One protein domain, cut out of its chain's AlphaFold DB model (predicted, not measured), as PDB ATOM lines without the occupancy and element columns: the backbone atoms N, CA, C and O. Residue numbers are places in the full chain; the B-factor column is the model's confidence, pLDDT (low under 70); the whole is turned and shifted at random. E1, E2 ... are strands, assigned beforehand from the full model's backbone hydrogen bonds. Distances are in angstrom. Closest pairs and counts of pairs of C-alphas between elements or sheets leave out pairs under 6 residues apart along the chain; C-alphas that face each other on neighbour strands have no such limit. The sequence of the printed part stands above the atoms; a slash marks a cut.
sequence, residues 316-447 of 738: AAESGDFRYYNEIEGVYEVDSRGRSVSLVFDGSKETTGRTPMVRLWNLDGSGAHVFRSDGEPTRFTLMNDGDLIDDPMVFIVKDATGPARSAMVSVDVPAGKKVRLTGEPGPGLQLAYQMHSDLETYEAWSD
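What this domain is: This is residues 316 to 447 of the 738 residues of an uncharacterized protein of Candidatus Aminicenantes bacterium RBG_16_63_16 (UniProt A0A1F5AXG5). Picture a sandwich of two sheets partly face to face, their strands crossed at 44 degrees: a strongly twisted sheet of seven strands, and a smaller one of four strands, E1, E4, E9 and E6, over part of it. A loop around residues 389 to 397 reaches out at one end of the longest axis. You have 132 residues with no named helix and eleven named strands, E1 to E11 in chain order; the class is all strand, though only 63 residues are in named elements, under half. The larger sheet runs E2, E3, E5, E8, E7, E10, E11 and is mixed; the smaller runs E1, E4, E9, E6, all antiparallel. The whole is compact, with a radius of gyration of the C-alphas of 15.6 A and spans of 50 by 36 by 23 A.

Where its parts are: Start at C-alpha 316, (-32.912, -22.109, -36.672), where E1, residues 316 to 319, begins. Next come E2, residues 321 to 326, E3, 331 to 335, E4, 341 to 346, 16.4 A long, and E5, 357 to 361. Read on to E6, residues 368 to 373, 16.9 A, E7, 380 to 384, and E8, 406 to 410. Find C-alpha 418 at (-24.368, -25.855, -41.416); from there E9, the longest strand, runs to residue 426, 25.9 A. E10, residues 429 to 434, and E11, 441 to 446, follow; E11 ends at C-alpha 446, (-48.057, -17.514, -63.604).

How they stand to each other: Begin with the larger sheet, whose strands' lines turn by 170 degrees from edge to edge. E2 and E3 form a hairpin, with N 323 and O 333 2.9 A apart. E3 and E5 are parallel; look at N 332 and O 357, 2.8 A. E5 and E8 are antiparallel, with N 358 and O 409 at 2.8 A. E7 and E8 form a hairpin, with N 381 and O 408 at 2.9 A. E7 and E10 are parallel at 64 degrees, with N 433 and O 382 at 2.9 A. E10 and E11 form a hairpin, with N 445 and O 430 at 2.8 A, and E11 is an edge strand of the sheet. In the smaller sheet, check N 318 and O 342 of E1 and E4, 2.8 A, N 421 and O 343 of E4 and E9, 2.8 A, and N 368 and O 426 of E9 and E6, 2.8 A. Between the sheets, the closest C-alphas of E6 and E10 are those of Ala 368 and Gln 430, 4.8 A apart.

The domain as a whole: The two C-alphas farthest apart are those of Val 397 and Gly 416, 49.7 A. The printed part has no cut. The link from E7 to E8, 21 residues, is long. Mean pLDDT of the printed part is 90.8; residues 392 to 397 are under 70.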
ATOM      1  N   ALA A 316     -32.753 -23.508 -37.052       94.38
ATOM      2  CA  ALA A 316     -32.912 -22.109 -36.672       94.38
ATOM      3  C   ALA A 316     -33.672 -21.388 -37.793       94.38
ATOM      4  O   ALA A 316     -33.156 -21.273 -38.906       94.38
ATOM      5  N   ALA A 317     -34.895 -20.935 -37.519       93.06
ATOM      6  CA  ALA A 317     -35.682 -20.157 -38.470       93.06
ATOM      7  C   ALA A 317     -35.268 -18.676 -38.409       93.06
ATOM      8  O   ALA A 317     -35.531 -17.989 -37.424       93.06
ATOM      9  N   GLU A 318     -34.584 -18.193 -39.450       95.50
ATOM     10  CA  GLU A 318     -34.261 -16.769 -39.638       95.50
ATOM     11  C   GLU A 318     -35.476 -16.014 -40.222       95.50
ATOM     12  O   GLU A 318     -35.704 -14.850 -39.891       95.50
ATOM     13  N   SER A 319     -36.282 -16.688 -41.053       94.81
ATOM     14  CA  SER A 319     -37.607 -16.237 -41.500       94.81
ATOM     15  C   SER A 319     -38.536 -17.423 -41.793       94.81
ATOM     16  O   SER A 319     -38.071 -18.523 -42.101       94.81
ATOM     17  N   GLY A 320     -39.852 -17.190 -41.723       90.88
ATOM     18  CA  GLY A 320     -40.855 -18.257 -41.623       90.88
ATOM     19  C   GLY A 320     -40.930 -18.824 -40.203       90.88
ATOM     20  O   GLY A 320     -40.036 -18.587 -39.391       90.88
ATOM     21  N   ASP A 321     -41.983 -19.578 -39.904       88.94
ATOM     22  CA  ASP A 321     -42.165 -20.157 -38.574       88.94
ATOM     23  C   ASP A 321     -42.006 -21.668 -38.623       88.94
ATOM     24  O   ASP A 321     -42.858 -22.383 -39.154       88.94
ATOM     25  N   PHE A 322     -40.932 -22.178 -38.026       89.44
ATOM     26  CA  PHE A 322     -40.847 -23.603 -37.740       89.44
ATOM     27  C   PHE A 322     -41.863 -23.964 -36.652       89.44
ATOM     28  O   PHE A 322     -41.818 -23.413 -35.554       89.44
ATOM     29  N   ARG A 323     -42.776 -24.887 -36.966       83.31
ATOM     30  CA  ARG A 323     -43.859 -25.290 -36.063       83.31
ATOM     31  C   ARG A 323     -43.454 -26.513 -35.247       83.31
ATOM     32  O   ARG A 323     -43.366 -26.443 -34.026       83.31
ATOM     33  N   TYR A 324     -43.185 -27.636 -35.910       81.50
ATOM     34  CA  TYR A 324     -42.806 -28.889 -35.247       81.50
ATOM     35  C   TYR A 324     -42.212 -29.907 -36.231       81.50
ATOM     36  O   TYR A 324     -42.230 -29.727 -37.448       81.50
ATOM     37  N   TYR A 325     -41.676 -31.004 -35.690       85.06
ATOM     38  CA  TYR A 325     -41.268 -32.169 -36.470       85.06
ATOM     39  C   TYR A 325     -42.360 -33.237 -36.429       85.06
ATOM     40  O   TYR A 325     -42.571 -33.872 -35.405       85.06
ATOM     41  N   ASN A 326     -43.053 -33.477 -37.533       84.19
ATOM     42  CA  ASN A 326     -44.056 -34.527 -37.614       84.19
ATOM     43  C   ASN A 326     -43.373 -35.904 -37.666       84.19
ATOM     44  O   ASN A 326     -42.922 -36.345 -38.720       84.19
ATOM     45  N   GLU A 327     -43.303 -36.605 -36.533       84.25
ATOM     46  CA  GLU A 327     -42.646 -37.917 -36.450       84.25
ATOM     47  C   GLU A 327     -43.406 -39.059 -37.154       84.25
ATOM     48  O   GLU A 327     -42.807 -40.102 -37.411       84.25
ATOM     49  N   ILE A 328     -44.685 -38.869 -37.504       84.06
ATOM     50  CA  ILE A 328     -45.489 -39.859 -38.243       84.06
ATOM     51  C   ILE A 328     -45.083 -39.895 -39.721       84.06
ATOM     52  O   ILE A 328     -45.043 -40.966 -40.316       84.06
ATOM     53  N   GLU A 329     -44.743 -38.740 -40.297       86.12
ATOM     54  CA  GLU A 329     -44.287 -38.620 -41.692       86.12
ATOM     55  C   GLU A 329     -42.783 -38.321 -41.809       86.12
ATOM     56  O   GLU A 329     -42.198 -38.336 -42.893       86.12
ATOM     57  N   GLY A 330     -42.116 -38.043 -40.692       88.44
ATOM     58  CA  GLY A 330     -40.716 -37.647 -40.630       88.44
ATOM     59  C   GLY A 330     -40.402 -36.332 -41.354       88.44
ATOM     60  O   GLY A 330     -39.344 -36.253 -41.995       88.44
ATOM     61  N   VAL A 331     -41.296 -35.342 -41.277       90.38
ATOM     62  CA  VAL A 331     -41.170 -34.032 -41.949       90.38
ATOM     63  C   VAL A 331     -41.099 -32.874 -40.956       90.38
ATOM     64  O   VAL A 331     -41.661 -32.937 -39.868       90.38
ATOM     65  N   TYR A 332     -40.396 -31.811 -41.331       91.00
ATOM     66  CA  TYR A 332     -40.358 -30.545 -40.602       91.00
ATOM     67  C   TYR A 332     -41.455 -29.640 -41.147       91.00
ATOM     68  O   TYR A 332     -41.436 -29.318 -42.334       91.00
ATOM     69  N   GLU A 333     -42.387 -29.242 -40.290       89.56
ATOM     70  CA  GLU A 333     -43.532 -28.414 -40.656       89.56
ATOM     71  C   GLU A 333     -43.195 -26.942 -40.417       89.56
ATOM     72  O   GLU A 333     -42.790 -26.549 -39.317       89.56
ATOM     73  N   VAL A 334     -43.330 -26.129 -41.463       90.19
ATOM     74  CA  VAL A 334     -42.964 -24.712 -41.442       90.19
ATOM     75  C   VAL A 334     -44.060 -23.902 -42.114       90.19
ATOM     76  O   VAL A 334     -44.488 -24.206 -43.224       90.19
ATOM     77  N   ASP A 335     -44.497 -22.840 -41.458       90.19
ATOM     78  CA  ASP A 335     -45.440 -21.883 -42.021       90.19
ATOM     79  C   ASP A 335     -44.670 -20.733 -42.678       90.19
ATOM     80  O   ASP A 335     -43.895 -20.025 -42.028       90.19
ATOM     81  N   SER A 336     -44.855 -20.557 -43.987       91.62
ATOM     82  CA  SER A 336     -44.217 -19.461 -44.720       91.62
ATOM     83  C   SER A 336     -44.899 -18.112 -44.488       91.62
ATOM     84  O   SER A 336     -44.292 -17.072 -44.755       91.62
ATOM     85  N   ARG A 337     -46.159 -18.111 -44.021       88.19
ATOM     86  CA  ARG A 337     -47.030 -16.929 -43.930       88.19
ATOM     87  C   ARG A 337     -47.104 -16.129 -45.240       88.19
ATOM     88  O   ARG A 337     -47.146 -14.895 -45.207       88.19
ATOM     89  N   GLY A 338     -47.040 -16.808 -46.387       89.12
ATOM     90  CA  GLY A 338     -47.029 -16.193 -47.719       89.12
ATOM     91  C   GLY A 338     -45.761 -15.391 -48.035       89.12
ATOM     92  O   GLY A 338     -45.789 -14.507 -48.889       89.12
ATOM     93  N   ARG A 339     -44.652 -15.621 -47.319       92.50
ATOM     94  CA  ARG A 339     -43.406 -14.840 -47.426       92.50
ATOM     95  C   ARG A 339     -42.189 -15.736 -47.627       92.50
ATOM     96  O   ARG A 339     -42.272 -16.960 -47.575       92.50
ATOM     97  N   SER A 340     -41.034 -15.106 -47.840       95.44
ATOM     98  CA  SER A 340     -39.759 -15.812 -47.931       95.44
ATOM     99  C   SER A 340     -39.408 -16.538 -46.629       95.44
ATOM    100  O   SER A 340     -39.531 -15.990 -45.529       95.44
ATOM    101  N   VAL A 341     -38.889 -17.752 -46.768       97.12
ATOM    102  CA  VAL A 341     -38.474 -18.626 -45.664       97.12
ATOM    103  C   VAL A 341     -36.959 -18.777 -45.672       97.12
ATOM    104  O   VAL A 341     -36.358 -18.920 -46.736       97.12
ATOM    105  N   SER A 342     -36.343 -18.792 -44.490       97.88
ATOM    106  CA  SER A 342     -34.928 -19.095 -44.317       97.88
ATOM    107  C   SER A 342     -34.708 -19.930 -43.060       97.88
ATOM    108  O   SER A 342     -34.992 -19.491 -41.946       97.88
ATOM    109  N   LEU A 343     -34.207 -21.150 -43.252       97.81
ATOM    110  CA  LEU A 343     -33.981 -22.136 -42.200       97.81
ATOM    111  C   LEU A 343     -32.521 -22.570 -42.216       97.81
ATOM    112  O   LEU A 343     -31.993 -22.934 -43.266       97.81
ATOM    113  N   VAL A 344     -31.878 -22.602 -41.055       97.75
ATOM    114  CA  VAL A 344     -30.502 -23.081 -40.910       97.75
ATOM    115  C   VAL A 344     -30.498 -24.401 -40.151       97.75
ATOM    116  O   VAL A 344     -30.800 -24.447 -38.959       97.75
ATOM    117  N   PHE A 345     -30.102 -25.474 -40.829       96.56
ATOM    118  CA  PHE A 345     -29.868 -26.777 -40.214       96.56
ATOM    119  C   PHE A 345     -28.408 -26.880 -39.773       96.56
ATOM    120  O   PHE A 345     -27.486 -26.738 -40.580       96.56
ATOM    121  N   ASP A 346     -28.180 -27.131 -38.482       94.69
ATOM    122  CA  ASP A 346     -26.838 -27.231 -37.906       94.69
ATOM    123  C   ASP A 346     -26.391 -28.692 -37.757       94.69
ATOM    124  O   ASP A 346     -26.588 -29.328 -36.722       94.69
ATOM    125  N   GLY A 347     -25.754 -29.218 -38.804       91.81
ATOM    126  CA  GLY A 347     -25.118 -30.535 -38.809       91.81
ATOM    127  C   GLY A 347     -23.698 -30.551 -38.229       91.81
ATOM    128  O   GLY A 347     -22.999 -31.553 -38.369       91.81
ATOM    129  N   SER A 348     -23.219 -29.474 -37.591       91.75
ATOM    130  CA  SER A 348     -21.814 -29.368 -37.145       91.75
ATOM    131  C   SER A 348     -21.392 -30.424 -36.119       91.75
ATOM    132  O   SER A 348     -20.214 -30.772 -36.040       91.75
ATOM    133  N   LYS A 349     -22.347 -30.952 -35.348       89.06
ATOM    134  CA  LYS A 349     -22.126 -32.006 -34.342       89.06
ATOM    135  C   LYS A 349     -22.413 -33.414 -34.869       89.06
ATOM    136  O   LYS A 349     -22.287 -34.380 -34.119       89.06
ATOM    137  N   GLU A 350     -22.808 -33.529 -36.130       87.62
ATOM    138  CA  GLU A 350     -23.229 -34.784 -36.738       87.62
ATOM    139  C   GLU A 350     -22.042 -35.532 -37.334       87.62
ATOM    140  O   GLU A 350     -21.159 -34.949 -37.964       87.62
ATOM    141  N   THR A 351     -22.027 -36.849 -37.144       83.19
ATOM    142  CA  THR A 351     -20.988 -37.746 -37.678       83.19
ATOM    143  C   THR A 351     -21.351 -38.316 -39.048       83.19
ATOM    144  O   THR A 351     -20.485 -38.841 -39.747       83.19
ATOM    145  N   THR A 352     -22.615 -38.193 -39.454       84.44
ATOM    146  CA  THR A 352     -23.142 -38.608 -40.757       84.44
ATOM    147  C   THR A 352     -24.000 -37.498 -41.350       84.44
ATOM    148  O   THR A 352     -24.614 -36.730 -40.613       84.44
ATOM    149  N   GLY A 353     -24.032 -37.404 -42.682       87.38
ATOM    150  CA  GLY A 353     -24.944 -36.486 -43.362       87.38
ATOM    151  C   GLY A 353     -26.405 -36.853 -43.102       87.38
ATOM    152  O   GLY A 353     -26.715 -38.012 -42.814       87.38
ATOM    153  N   ARG A 354     -27.282 -35.857 -43.196       89.62
ATOM    154  CA  ARG A 354     -28.725 -35.967 -42.967       89.62
ATOM    155  C   ARG A 354     -29.479 -35.397 -44.158       89.62
ATOM    156  O   ARG A 354     -28.962 -34.506 -44.831       89.62
ATOM    157  N   THR A 355     -30.708 -35.862 -44.360       90.69
ATOM    158  CA  THR A 355     -31.575 -35.349 -45.430       90.69
ATOM    159  C   THR A 355     -32.947 -34.947 -44.872       90.69
ATOM    160  O   THR A 355     -33.912 -35.709 -44.998       90.69
ATOM    161  N   PRO A 356     -33.059 -33.791 -44.180       92.56
ATOM    162  CA  PRO A 356     -34.344 -33.251 -43.752       92.56
ATOM    163  C   PRO A 356     -35.350 -33.120 -44.901       92.56
ATOM    164  O   PRO A 356     -35.022 -32.647 -45.989       92.56
ATOM    165  N   MET A 357     -36.597 -33.498 -44.619       94.25
ATOM    166  CA  MET A 357     -37.749 -33.246 -45.484       94.25
ATOM    167  C   MET A 357     -38.567 -32.116 -44.876       94.25
ATOM    168  O   MET A 357     -39.101 -32.283 -43.782       94.25
ATOM    169  N   VAL A 358     -38.632 -30.973 -45.546       95.31
ATOM    170  CA  VAL A 358     -39.324 -29.777 -45.057       95.31
ATOM    171  C   VAL A 358     -40.604 -29.597 -45.850       95.31
ATOM    172  O   VAL A 358     -40.560 -29.516 -47.077       95.31
ATOM    173  N   ARG A 359     -41.730 -29.501 -45.149       94.12
ATOM    174  CA  ARG A 359     -42.990 -29.088 -45.742       94.12
ATOM    175  C   ARG A 359     -43.262 -27.636 -45.361       94.12
ATOM    176  O   ARG A 359     -43.306 -27.281 -44.186       94.12
ATOM    177  N   LEU A 360     -43.394 -26.802 -46.384       93.62
ATOM    178  CA  LEU A 360     -43.734 -25.393 -46.261       93.62
ATOM    179  C   LEU A 360     -45.222 -25.223 -46.546       93.62
ATOM    180  O   LEU A 360     -45.701 -25.693 -47.578       93.62
ATOM    181  N   TRP A 361     -45.924 -24.520 -45.669       90.31
ATOM    182  CA  TRP A 361     -47.345 -24.212 -45.805       90.31
ATOM    183  C   TRP A 361     -47.586 -22.740 -46.108       90.31
ATOM    184  O   TRP A 361     -46.696 -21.898 -45.956       90.31
ATOM    185  N   ASN A 362     -48.826 -22.446 -46.492       89.12
ATOM    186  CA  ASN A 362     -49.355 -21.102 -46.709       89.12
ATOM    187  C   ASN A 362     -48.542 -20.313 -47.734       89.12
ATOM    188  O   ASN A 362     -48.312 -19.118 -47.568       89.12
ATOM    189  N   LEU A 363     -48.096 -21.000 -48.791       93.12
ATOM    190  CA  LEU A 363     -47.562 -20.323 -49.965       93.12
ATOM    191  C   LEU A 363     -48.666 -19.471 -50.605       93.12
ATOM    192  O   LEU A 363     -49.851 -19.830 -50.578       93.12
ATOM    193  N   ASP A 364     -48.263 -18.329 -51.149       90.75
ATOM    194  CA  ASP A 364     -49.167 -17.366 -51.762       90.75
ATOM    195  C   ASP A 364     -48.609 -16.843 -53.088       90.75
ATOM    196  O   ASP A 364     -47.393 -16.812 -53.303       90.75
ATOM    197  N   GLY A 365     -49.523 -16.408 -53.954       91.81
ATOM    198  CA  GLY A 365     -49.233 -15.945 -55.306       91.81
ATOM    199  C   GLY A 365     -49.237 -17.049 -56.369       91.81
ATOM    200  O   GLY A 365     -49.079 -18.236 -56.095       91.81
ATOM    201  N   SER A 366     -49.425 -16.633 -57.623       93.19
ATOM    202  CA  SER A 366     -49.439 -17.509 -58.803       93.19
ATOM    203  C   SER A 366     -48.110 -17.531 -59.573       93.19
ATOM    204  O   SER A 366     -47.987 -18.255 -60.556       93.19
ATOM    205  N   GLY A 367     -47.107 -16.769 -59.124       94.00
ATOM    206  CA  GLY A 367     -45.760 -16.722 -59.706       94.00
ATOM    207  C   GLY A 367     -44.859 -17.890 -59.291       94.00
ATOM    208  O   GLY A 367     -45.311 -18.862 -58.695       94.00
ATOM    209  N   ALA A 368     -43.571 -17.809 -59.605       95.56
ATOM    210  CA  ALA A 368     -42.603 -18.846 -59.268       95.56
ATOM    211  C   ALA A 368     -42.302 -18.914 -57.761       95.56
ATOM    212  O   ALA A 368     -42.274 -17.898 -57.066       95.56
ATOM    213  N   HIS A 369     -41.961 -20.109 -57.281       95.88
ATOM    214  CA  HIS A 369     -41.310 -20.312 -55.987       95.88
ATOM    215  C   HIS A 369     -39.940 -20.937 -56.212       95.88
ATOM    216  O   HIS A 369     -39.829 -21.976 -56.863       95.88
ATOM    217  N   VAL A 370     -38.894 -20.318 -55.667       95.38
ATOM    218  CA  VAL A 370     -37.515 -20.778 -55.851       95.38
ATOM    219  C   VAL A 370     -36.931 -21.218 -54.520       95.38
ATOM    220  O   VAL A 370     -36.885 -20.439 -53.568       95.38
ATOM    221  N   PHE A 371     -36.437 -22.455 -54.475       96.62
ATOM    222  CA  PHE A 371     -35.797 -23.031 -53.296       96.62
ATOM    223  C   PHE A 371     -34.312 -23.262 -53.536       96.62
ATOM    224  O   PHE A 371     -33.912 -23.830 -54.557       96.62
ATOM    225  N   ARG A 372     -33.489 -22.841 -52.574       97.00
ATOM    226  CA  ARG A 372     -32.033 -22.991 -52.624       97.00
ATOM    227  C   ARG A 372     -31.469 -23.491 -51.304       97.00
ATOM    228  O   ARG A 372     -31.935 -23.089 -50.245       97.00
ATOM    229  N   SER A 373     -30.438 -24.321 -51.380       96.50
ATOM    230  CA  SER A 373     -29.649 -24.804 -50.250       96.50
ATOM    231  C   SER A 373     -28.227 -24.263 -50.386       96.50
ATOM    232  O   SER A 373     -27.537 -24.592 -51.345       96.50
ATOM    233  N   ASP A 374     -27.803 -23.388 -49.473       95.81
ATOM    234  CA  ASP A 374     -26.539 -22.633 -49.553       95.81
ATOM    235  C   ASP A 374     -26.336 -21.899 -50.897       95.81
ATOM    236  O   ASP A 374     -25.220 -21.748 -51.387       95.81
ATOM    237  N   GLY A 375     -27.432 -21.412 -51.491       94.19
ATOM    238  CA  GLY A 375     -27.433 -20.698 -52.774       94.19
ATOM    239  C   GLY A 375     -27.588 -21.589 -54.011       94.19
ATOM    240  O   GLY A 375     -27.896 -21.070 -55.082       94.19
ATOM    241  N   GLU A 376     -27.477 -22.910 -53.869       94.75
ATOM    242  CA  GLU A 376     -27.645 -23.862 -54.971       94.75
ATOM    243  C   GLU A 376     -29.110 -24.305 -55.110       94.75
ATOM    244  O   GLU A 376     -29.770 -24.507 -54.088       94.75
ATOM    245  N   PRO A 377     -29.648 -24.487 -56.332       92.19
ATOM    246  CA  PRO A 377     -30.993 -25.027 -56.531       92.19
ATOM    247  C   PRO A 377     -31.192 -26.363 -55.802       92.19
ATOM    248  O   PRO A 377     -30.324 -27.234 -55.845       92.19
ATOM    249  N   THR A 378     -32.346 -26.542 -55.155       91.94
ATOM    250  CA  THR A 378     -32.699 -27.810 -54.497       91.94
ATOM    251  C   THR A 378     -33.944 -28.450 -55.108       91.94
ATOM    252  O   THR A 378     -34.740 -27.787 -55.766       91.94
ATOM    253  N   ARG A 379     -34.127 -29.753 -54.877       89.75
ATOM    254  CA  ARG A 379     -35.306 -30.506 -55.326       89.75
ATOM    255  C   ARG A 379     -36.520 -30.132 -54.477       89.75
ATOM    256  O   ARG A 379     -36.476 -30.233 -53.247       89.75
ATOM    257  N   PHE A 380     -37.625 -29.790 -55.133       95.50
ATOM    258  CA  PHE A 380     -38.896 -29.512 -54.471       95.50
ATOM    259  C   PHE A 380     -40.099 -29.971 -55.295       95.50
ATOM    260  O   PHE A 380     -40.023 -30.136 -56.510       95.50
ATOM    261  N   THR A 381     -41.223 -30.153 -54.611       96.06
ATOM    262  CA  THR A 381     -42.539 -30.374 -55.217       96.06
ATOM    263  C   THR A 381     -43.463 -29.261 -54.753       96.06
ATOM    264  O   THR A 381     -43.596 -29.074 -53.547       96.06
ATOM    265  N   LEU A 382     -44.112 -28.558 -55.681       97.38
ATOM    266  CA  LEU A 382     -45.209 -27.639 -55.376       97.38
ATOM    267  C   LEU A 382     -46.536 -28.388 -55.411       97.38
ATOM    268  O   LEU A 382     -46.757 -29.209 -56.304       97.38
ATOM    269  N   MET A 383     -47.405 -28.116 -54.445       95.69
ATOM    270  CA  MET A 383     -48.669 -28.827 -54.279       95.69
ATOM    271  C   MET A 383     -49.790 -27.859 -53.915       95.69
ATOM    272  O   MET A 383     -49.567 -26.818 -53.289       95.69
ATOM    273  N   ASN A 384     -51.005 -28.232 -54.294       93.62
ATOM    274  CA  ASN A 384     -52.220 -27.558 -53.880       93.62
ATOM    275  C   ASN A 384     -53.289 -28.596 -53.517       93.62
ATOM    276  O   ASN A 384     -53.552 -29.523 -54.280       93.62
ATOM    277  N   ASP A 385     -53.876 -28.439 -52.338       88.38
ATOM    278  CA  ASP A 385     -54.986 -29.225 -51.799       88.38
ATOM    279  C   ASP A 385     -56.354 -28.590 -52.114       88.38
ATOM    280  O   ASP A 385     -57.393 -29.175 -51.830       88.38
ATOM    281  N   GLY A 386     -56.374 -27.405 -52.732       85.88
ATOM    282  CA  GLY A 386     -57.579 -26.658 -53.086       85.88
ATOM    283  C   GLY A 386     -58.339 -26.122 -51.874       85.88
ATOM    284  O   GLY A 386     -59.538 -25.855 -52.000       85.88
ATOM    285  N   ASP A 387     -57.667 -26.036 -50.717       79.94
ATOM    286  CA  ASP A 387     -58.274 -25.813 -49.403       79.94
ATOM    287  C   ASP A 387     -59.398 -26.835 -49.102       79.94
ATOM    288  O   ASP A 387     -60.355 -26.560 -48.371       79.94
ATOM    289  N   LEU A 388     -59.313 -28.022 -49.719       78.94
ATOM    290  CA  LEU A 388     -60.265 -29.108 -49.532       78.94
ATOM    291  C   LEU A 388     -59.954 -29.873 -48.247       78.94
ATOM    292  O   LEU A 388     -58.816 -29.986 -47.796       78.94
ATOM    293  N   ILE A 389     -61.009 -30.422 -47.659       74.50
ATOM    294  CA  ILE A 389     -60.929 -31.215 -46.438       74.50
ATOM    295  C   ILE A 389     -60.456 -32.635 -46.787       74.50
ATOM    296  O   ILE A 389     -61.127 -33.333 -47.537       74.50
ATOM    297  N   ASP A 390     -59.354 -33.121 -46.220       72.94
ATOM    298  CA  ASP A 390     -58.992 -34.545 -46.354       72.94
ATOM    299  C   ASP A 390     -59.822 -35.396 -45.370       72.94
ATOM    300  O   ASP A 390     -59.338 -35.790 -44.306       72.94
ATOM    301  N   ASP A 391     -61.098 -35.638 -45.711       71.94
ATOM    302  CA  ASP A 391     -61.963 -36.644 -45.077       71.94
ATOM    303  C   ASP A 391     -62.234 -37.797 -46.064       71.94
ATOM    304  O   ASP A 391     -63.223 -37.781 -46.796       71.94
ATOM    305  N   PRO A 392     -61.400 -38.845 -46.097       64.06
ATOM    306  CA  PRO A 392     -61.579 -40.020 -46.952       64.06
ATOM    307  C   PRO A 392     -62.857 -40.838 -46.707       64.06
ATOM    308  O   PRO A 392     -63.053 -41.856 -47.372       64.06
ATOM    309  N   MET A 393     -63.732 -40.448 -45.777       62.81
ATOM    310  CA  MET A 393     -65.051 -41.072 -45.603       62.81
ATOM    311  C   MET A 393     -66.172 -40.291 -46.256       62.81
ATOM    312  O   MET A 393     -67.267 -40.833 -46.437       62.81
ATOM    313  N   VAL A 394     -65.907 -39.041 -46.621       65.12
ATOM    314  CA  VAL A 394     -66.835 -38.192 -47.346       65.12
ATOM    315  C   VAL A 394     -66.201 -37.849 -48.680       65.12
ATOM    316  O   VAL A 394     -65.199 -37.150 -48.761       65.12
ATOM    317  N   PHE A 395     -66.807 -38.328 -49.763       58.72
ATOM    318  CA  PHE A 395     -66.349 -37.969 -51.099       58.72
ATOM    319  C   PHE A 395     -66.465 -36.457 -51.298       58.72
ATOM    320  O   PHE A 395     -67.570 -35.911 -51.347       58.72
ATOM    321  N   ILE A 396     -65.329 -35.786 -51.459       64.44
ATOM    322  CA  ILE A 396     -65.305 -34.424 -51.974       64.44
ATOM    323  C   ILE A 396     -65.456 -34.506 -53.487       64.44
ATOM    324  O   ILE A 396     -64.616 -35.056 -54.185       64.44
ATOM    325  N   VAL A 397     -66.560 -33.965 -54.000       68.88
ATOM    326  CA  VAL A 397     -66.913 -33.999 -55.435       68.88
ATOM    327  C   VAL A 397     -66.214 -32.873 -56.220       68.88
ATOM    328  O   VAL A 397     -66.601 -32.540 -57.335       68.88
ATOM    329  N   LYS A 398     -65.213 -32.225 -55.622       78.75
ATOM    330  CA  LYS A 398     -64.483 -31.097 -56.198       78.75
ATOM    331  C   LYS A 398     -63.009 -31.466 -56.297       78.75
ATOM    332  O   LYS A 398     -62.423 -31.862 -55.297       78.75
ATOM    333  N   ASP A 399     -62.428 -31.269 -57.472       82.50
ATOM    334  CA  ASP A 399     -60.987 -31.394 -57.662       82.50
ATOM    335  C   ASP A 399     -60.261 -30.173 -57.084       82.50
ATOM    336  O   ASP A 399     -60.732 -29.032 -57.198       82.50
ATOM    337  N   ALA A 400     -59.095 -30.411 -56.479       87.50
ATOM    338  CA  ALA A 400     -58.182 -29.340 -56.108       87.50
ATOM    339  C   ALA A 400     -57.759 -28.560 -57.366       87.50
ATOM    340  O   ALA A 400     -57.439 -29.145 -58.404       87.50
ATOM    341  N   THR A 401     -57.797 -27.232 -57.282       92.25
ATOM    342  CA  THR A 401     -57.336 -26.333 -58.346       92.25
ATOM    343  C   THR A 401     -56.835 -25.034 -57.731       92.25
ATOM    344  O   THR A 401     -57.352 -24.578 -56.707       92.25
ATOM    345  N   GLY A 402     -55.826 -24.438 -58.356       93.62
ATOM    346  CA  GLY A 402     -55.191 -23.204 -57.900       93.62
ATOM    347  C   GLY A 402     -53.660 -23.294 -57.906       93.62
ATOM    348  O   GLY A 402     -53.105 -24.391 -58.072       93.62
ATOM    349  N   PRO A 403     -52.974 -22.160 -57.684       95.38
ATOM    350  CA  PRO A 403     -51.524 -22.129 -57.516       95.38
ATOM    351  C   PRO A 403     -51.084 -22.883 -56.254       95.38
ATOM    352  O   PRO A 403     -51.901 -23.264 -55.416       95.38
ATOM    353  N   ALA A 404     -49.781 -23.109 -56.110       95.56
ATOM    354  CA  ALA A 404     -49.234 -23.838 -54.976       95.56
ATOM    355  C   ALA A 404     -49.630 -23.206 -53.632       95.56
ATOM    356  O   ALA A 404     -49.448 -22.012 -53.404       95.56
ATOM    357  N   ARG A 405     -50.106 -24.046 -52.711       93.69
ATOM    358  CA  ARG A 405     -50.357 -23.694 -51.305       93.69
ATOM    359  C   ARG A 405     -49.325 -24.286 -50.363       93.69
ATOM    360  O   ARG A 405     -49.220 -23.842 -49.217       93.69
ATOM    361  N   SER A 406     -48.576 -25.278 -50.830       94.44
ATOM    362  CA  SER A 406     -47.519 -25.923 -50.072       94.44
ATOM    363  C   SER A 406     -46.366 -26.373 -50.964       94.44
ATOM    364  O   SER A 406     -46.501 -26.519 -52.183       94.44
ATOM    365  N   ALA A 407     -45.210 -26.590 -50.342       96.38
ATOM    366  CA  ALA A 407     -44.057 -27.197 -50.986       96.38
ATOM    367  C   ALA A 407     -43.461 -28.295 -50.111       96.38
ATOM    368  O   ALA A 407     -43.375 -28.146 -48.895       96.38
ATOM    369  N   MET A 408     -42.991 -29.371 -50.739       96.31
ATOM    370  CA  MET A 408     -42.137 -30.373 -50.104       96.31
ATOM    371  C   MET A 408     -40.717 -30.208 -50.631       96.31
ATOM    372  O   MET A 408     -40.491 -30.348 -51.833       96.31
ATOM    373  N   VAL A 409     -39.764 -29.943 -49.742       96.81
ATOM    374  CA  VAL A 409     -38.367 -29.653 -50.076       96.81
ATOM    375  C   VAL A 409     -37.452 -30.658 -49.388       96.81
ATOM    376  O   VAL A 409     -37.592 -30.930 -48.196       96.81
ATOM    377  N   SER A 410     -36.502 -31.213 -50.139       93.31
ATOM    378  CA  SER A 410     -35.438 -32.050 -49.582       93.31
ATOM    379  C   SER A 410     -34.188 -31.199 -49.362       93.31
ATOM    380  O   SER A 410     -33.810 -30.419 -50.237       93.31
ATOM    381  N   VAL A 411     -33.563 -31.312 -48.192       94.69
ATOM    382  CA  VAL A 411     -32.346 -30.563 -47.845       94.69
ATOM    383  C   VAL A 411     -31.234 -31.556 -47.572       94.69
ATOM    384  O   VAL A 411     -31.397 -32.410 -46.714       94.69
ATOM    385  N   ASP A 412     -30.095 -31.436 -48.245       93.38
ATOM    386  CA  ASP A 412     -28.919 -32.244 -47.925       93.38
ATOM    387  C   ASP A 412     -28.039 -31.492 -46.922       93.38
ATOM    388  O   ASP A 412     -27.514 -30.421 -47.220       93.38
ATOM    389  N   VAL A 413     -27.866 -32.056 -45.724       94.31
ATOM    390  CA  VAL A 413     -27.060 -31.483 -44.636       94.31
ATOM    391  C   VAL A 413     -25.838 -32.373 -44.402       94.31
ATOM    392  O   VAL A 413     -25.935 -33.388 -43.706       94.31
ATOM    393  N   PRO A 414     -24.664 -32.046 -44.975       93.94
ATOM    394  CA  PRO A 414     -23.458 -32.836 -44.765       93.94
ATOM    395  C   PRO A 414     -23.006 -32.832 -43.299       93.94
ATOM    396  O   PRO A 414     -23.140 -31.831 -42.593       93.94
ATOM    397  N   ALA A 415     -22.389 -33.934 -42.867       92.19
ATOM    398  CA  ALA A 415     -21.764 -34.033 -41.550       92.19
ATOM    399  C   ALA A 415     -20.765 -32.888 -41.319       92.19
ATOM    400  O   ALA A 415     -19.967 -32.560 -42.203       92.19
ATOM    401  N   GLY A 416     -20.792 -32.291 -40.130       94.62
ATOM    402  CA  GLY A 416     -19.878 -31.214 -39.757       94.62
ATOM    403  C   GLY A 416     -20.184 -29.854 -40.396       94.62
ATOM    404  O   GLY A 416     -19.413 -28.918 -40.186       94.62
ATOM    405  N   LYS A 417     -21.279 -29.708 -41.157       95.44
ATOM    406  CA  LYS A 417     -21.640 -28.453 -41.834       95.44
ATOM    407  C   LYS A 417     -22.965 -27.879 -41.342       95.44
ATOM    408  O   LYS A 417     -23.858 -28.606 -40.920       95.44
ATOM    409  N   LYS A 418     -23.082 -26.555 -41.438       96.75
ATOM    410  CA  LYS A 418     -24.368 -25.855 -41.416       96.75
ATOM    411  C   LYS A 418     -24.833 -25.670 -42.848       96.75
ATOM    412  O   LYS A 418     -23.989 -25.419 -43.704       96.75
ATOM    413  N   VAL A 419     -26.134 -25.776 -43.064       97.56
ATOM    414  CA  VAL A 419     -26.757 -25.569 -44.372       97.56
ATOM    415  C   VAL A 419     -27.951 -24.646 -44.201       97.56
ATOM    416  O   VAL A 419     -28.775 -24.861 -43.309       97.56
ATOM    417  N   ARG A 420     -28.039 -23.616 -45.042       98.06
ATOM    418  CA  ARG A 420     -29.173 -22.694 -45.095       98.06
ATOM    419  C   ARG A 420     -30.093 -23.066 -46.256       98.06
ATOM    420  O   ARG A 420     -29.696 -22.966 -47.412       98.06
ATOM    421  N   LEU A 421     -31.336 -23.418 -45.947       98.19
ATOM    422  CA  LEU A 421     -32.431 -23.485 -46.911       98.19
ATOM    423  C   LEU A 421     -33.081 -22.101 -47.025       98.19
ATOM    424  O   LEU A 421     -33.448 -21.512 -46.011       98.19
ATOM    425  N   THR A 422     -33.278 -21.612 -48.245       98.06
ATOM    426  CA  THR A 422     -34.082 -20.419 -48.547       98.06
ATOM    427  C   THR A 422     -35.195 -20.760 -49.528       98.06
ATOM    428  O   THR A 422     -34.957 -21.503 -50.480       98.06
ATOM    429  N   GLY A 423     -36.380 -20.190 -49.326       96.88
ATOM    430  CA  GLY A 423     -37.507 -20.254 -50.254       96.88
ATOM    431  C   GLY A 423     -38.051 -18.859 -50.521       96.88
ATOM    432  O   GLY A 423     -38.369 -18.153 -49.568       96.88
ATOM    433  N   GLU A 424     -38.150 -18.457 -51.785       94.75
ATOM    434  CA  GLU A 424     -38.556 -17.102 -52.175       94.75
ATOM    435  C   GLU A 424     -39.663 -17.148 -53.239       94.75
ATOM    436  O   GLU A 424     -39.493 -17.836 -54.252       94.75
ATOM    437  N   PRO A 425     -40.793 -16.442 -53.041       94.44
ATOM    438  CA  PRO A 425     -41.748 -16.195 -54.115       94.44
ATOM    439  C   PRO A 425     -41.193 -15.148 -55.093       94.44
ATOM    440  O   PRO A 425     -40.466 -14.232 -54.702       94.44
ATOM    441  N   GLY A 426     -41.564 -15.249 -56.365       92.50
ATOM    442  CA  GLY A 426     -41.154 -14.310 -57.405       92.50
ATOM    443  C   GLY A 426     -42.057 -14.358 -58.640       92.50
ATOM    444  O   GLY A 426     -42.953 -15.195 -58.721       92.50
ATOM    445  N   PRO A 427     -41.852 -13.456 -59.613       94.44
ATOM    446  CA  PRO A 427     -42.565 -13.514 -60.885       94.44
ATOM    447  C   PRO A 427     -42.160 -14.758 -61.687       94.44
ATOM    448  O   PRO A 427     -41.072 -15.305 -61.505       94.44
ATOM    449  N   GLY A 428     -43.019 -15.179 -62.609       95.00
ATOM    450  CA  GLY A 428     -42.745 -16.213 -63.594       95.00
ATOM    451  C   GLY A 428     -43.704 -17.388 -63.536       95.00
ATOM    452  O   GLY A 428     -44.900 -17.189 -63.336       95.00
ATOM    453  N   LEU A 429     -43.196 -18.594 -63.796       96.25
ATOM    454  CA  LEU A 429     -44.003 -19.808 -63.896       96.25
ATOM    455  C   LEU A 429     -43.882 -20.670 -62.639       96.25
ATOM    456  O   LEU A 429     -42.828 -20.752 -62.010       96.25
ATOM    457  N   GLN A 430     -44.960 -21.376 -62.325       96.44
ATOM    458  CA  GLN A 430     -44.943 -22.505 -61.403       96.44
ATOM    459  C   GLN A 430     -45.781 -23.653 -61.966       96.44
ATOM    460  O   GLN A 430     -46.752 -23.436 -62.689       96.44
ATOM    461  N   LEU A 431     -45.424 -24.878 -61.604       97.75
ATOM    462  CA  LEU A 431     -46.188 -26.087 -61.879       97.75
ATOM    463  C   LEU A 431     -46.487 -26.788 -60.554       97.75
ATOM    464  O   LEU A 431     -45.567 -27.270 -59.889       97.75
ATOM    465  N   ALA A 432     -47.765 -26.846 -60.183       97.12
ATOM    466  CA  ALA A 432     -48.220 -27.400 -58.913       97.12
ATOM    467  C   ALA A 432     -49.037 -28.680 -59.126       97.12
ATOM    468  O   ALA A 432     -49.968 -28.703 -59.937       97.12
ATOM    469  N   TYR A 433     -48.703 -29.736 -58.381       97.44
ATOM    470  CA  TYR A 433     -49.510 -30.953 -58.332       97.44
ATOM    471  C   TYR A 433     -50.804 -30.692 -57.561       97.44
ATOM    472  O   TYR A 433     -50.767 -30.195 -56.434       97.44
ATOM    473  N   GLN A 434     -51.939 -31.054 -58.148       95.94
ATOM    474  CA  GLN A 434     -53.237 -30.962 -57.491       95.94
ATOM    475  C   GLN A 434     -53.477 -32.251 -56.704       95.94
ATOM    476  O   GLN A 434     -53.589 -33.339 -57.280       95.94
ATOM    477  N   MET A 435     -53.487 -32.138 -55.378       91.75
ATOM    478  CA  MET A 435     -53.571 -33.281 -54.475       91.75
ATOM    479  C   MET A 435     -54.878 -34.054 -54.678       91.75
ATOM    480  O   MET A 435     -55.900 -33.478 -55.043       91.75
ATOM    481  N   HIS A 436     -54.826 -35.371 -54.468       88.25
ATOM    482  CA  HIS A 436     -55.957 -36.294 -54.654       88.25
ATOM    483  C   HIS A 436     -56.552 -36.334 -56.075       88.25
ATOM    484  O   HIS A 436     -57.597 -36.944 -56.284       88.25
ATOM    485  N   SER A 437     -55.898 -35.733 -57.078       90.81
ATOM    486  CA  SER A 437     -56.410 -35.738 -58.449       90.81
ATOM    487  C   SER A 437     -56.427 -37.150 -59.042       90.81
ATOM    488  O   SER A 437     -55.379 -37.774 -59.229       90.81
ATOM    489  N   ASP A 438     -57.611 -37.613 -59.450       89.62
ATOM    490  CA  ASP A 438     -57.795 -38.913 -60.109       89.62
ATOM    491  C   ASP A 438     -56.992 -39.045 -61.408       89.62
ATOM    492  O   ASP A 438     -56.559 -40.148 -61.753       89.62
ATOM    493  N   LEU A 439     -56.775 -37.932 -62.116       93.69
ATOM    494  CA  LEU A 439     -55.992 -37.851 -63.355       93.69
ATOM    495  C   LEU A 439     -54.502 -37.560 -63.123       93.69
ATOM    496  O   LEU A 439     -53.748 -37.475 -64.098       93.69
ATOM    497  N   GLU A 440     -54.076 -37.434 -61.859       95.25
ATOM    498  CA  GLU A 440     -52.717 -37.037 -61.471       95.25
ATOM    499  C   GLU A 440     -52.317 -35.707 -62.130       95.25
ATOM    500  O   GLU A 440     -51.372 -35.616 -62.919       95.25
ATOM    501  N   THR A 441     -53.123 -34.680 -61.860       97.25
ATOM    502  CA  THR A 441     -53.058 -33.389 -62.547       97.25
ATOM    503  C   THR A 441     -51.982 -32.478 -61.976       97.25
ATOM    504  O   THR A 441     -51.927 -32.225 -60.776       97.25
ATOM    505  N   TYR A 442     -51.190 -31.903 -62.875       98.06
ATOM    506  CA  TYR A 442     -50.381 -30.720 -62.613       98.06
ATOM    507  C   TYR A 442     -51.034 -29.509 -63.277       98.06
ATOM    508  O   TYR A 442     -51.467 -29.592 -64.426       98.06
ATOM    509  N   GLU A 443     -51.082 -28.378 -62.584       97.81
ATOM    510  CA  GLU A 443     -51.546 -27.109 -63.148       97.81
ATOM    511  C   GLU A 443     -50.385 -26.123 -63.232       97.81
ATOM    512  O   GLU A 443     -49.642 -25.941 -62.264       97.81
ATOM    513  N   ALA A 444     -50.221 -25.504 -64.402       97.62
ATOM    514  CA  ALA A 444     -49.236 -24.456 -64.612       97.62
ATOM    515  C   ALA A 444     -49.861 -23.088 -64.342       97.62
ATOM    516  O   ALA A 444     -50.905 -22.762 -64.904       97.62
ATOM    517  N   TRP A 445     -49.199 -22.278 -63.527       96.19
ATOM    518  CA  TRP A 445     -49.636 -20.939 -63.149       96.19
ATOM    519  C   TRP A 445     -48.543 -19.915 -63.425       96.19
ATOM    520  O   TRP A 445     -47.371 -20.258 -63.601       96.19
ATOM    521  N   SER A 446     -48.952 -18.653 -63.486       94.44
ATOM    522  CA  SER A 446     -48.057 -17.514 -63.604       94.44
ATOM    523  C   SER A 446     -48.608 -16.323 -62.839       94.44
ATOM    524  O   SER A 446     -49.821 -16.161 -62.710       94.44
ATOM    525  N   ASP A 447     -47.732 -15.414 -62.421       92.12
ATOM    526  CA  ASP A 447     -48.100 -14.074 -61.948       92.12
ATOM    527  C   ASP A 447     -48.895 -13.260 -62.991       92.12
ATOM    528  O   ASP A 447     -49.520 -12.257 -62.658       92.12
TER     529      ASP A 447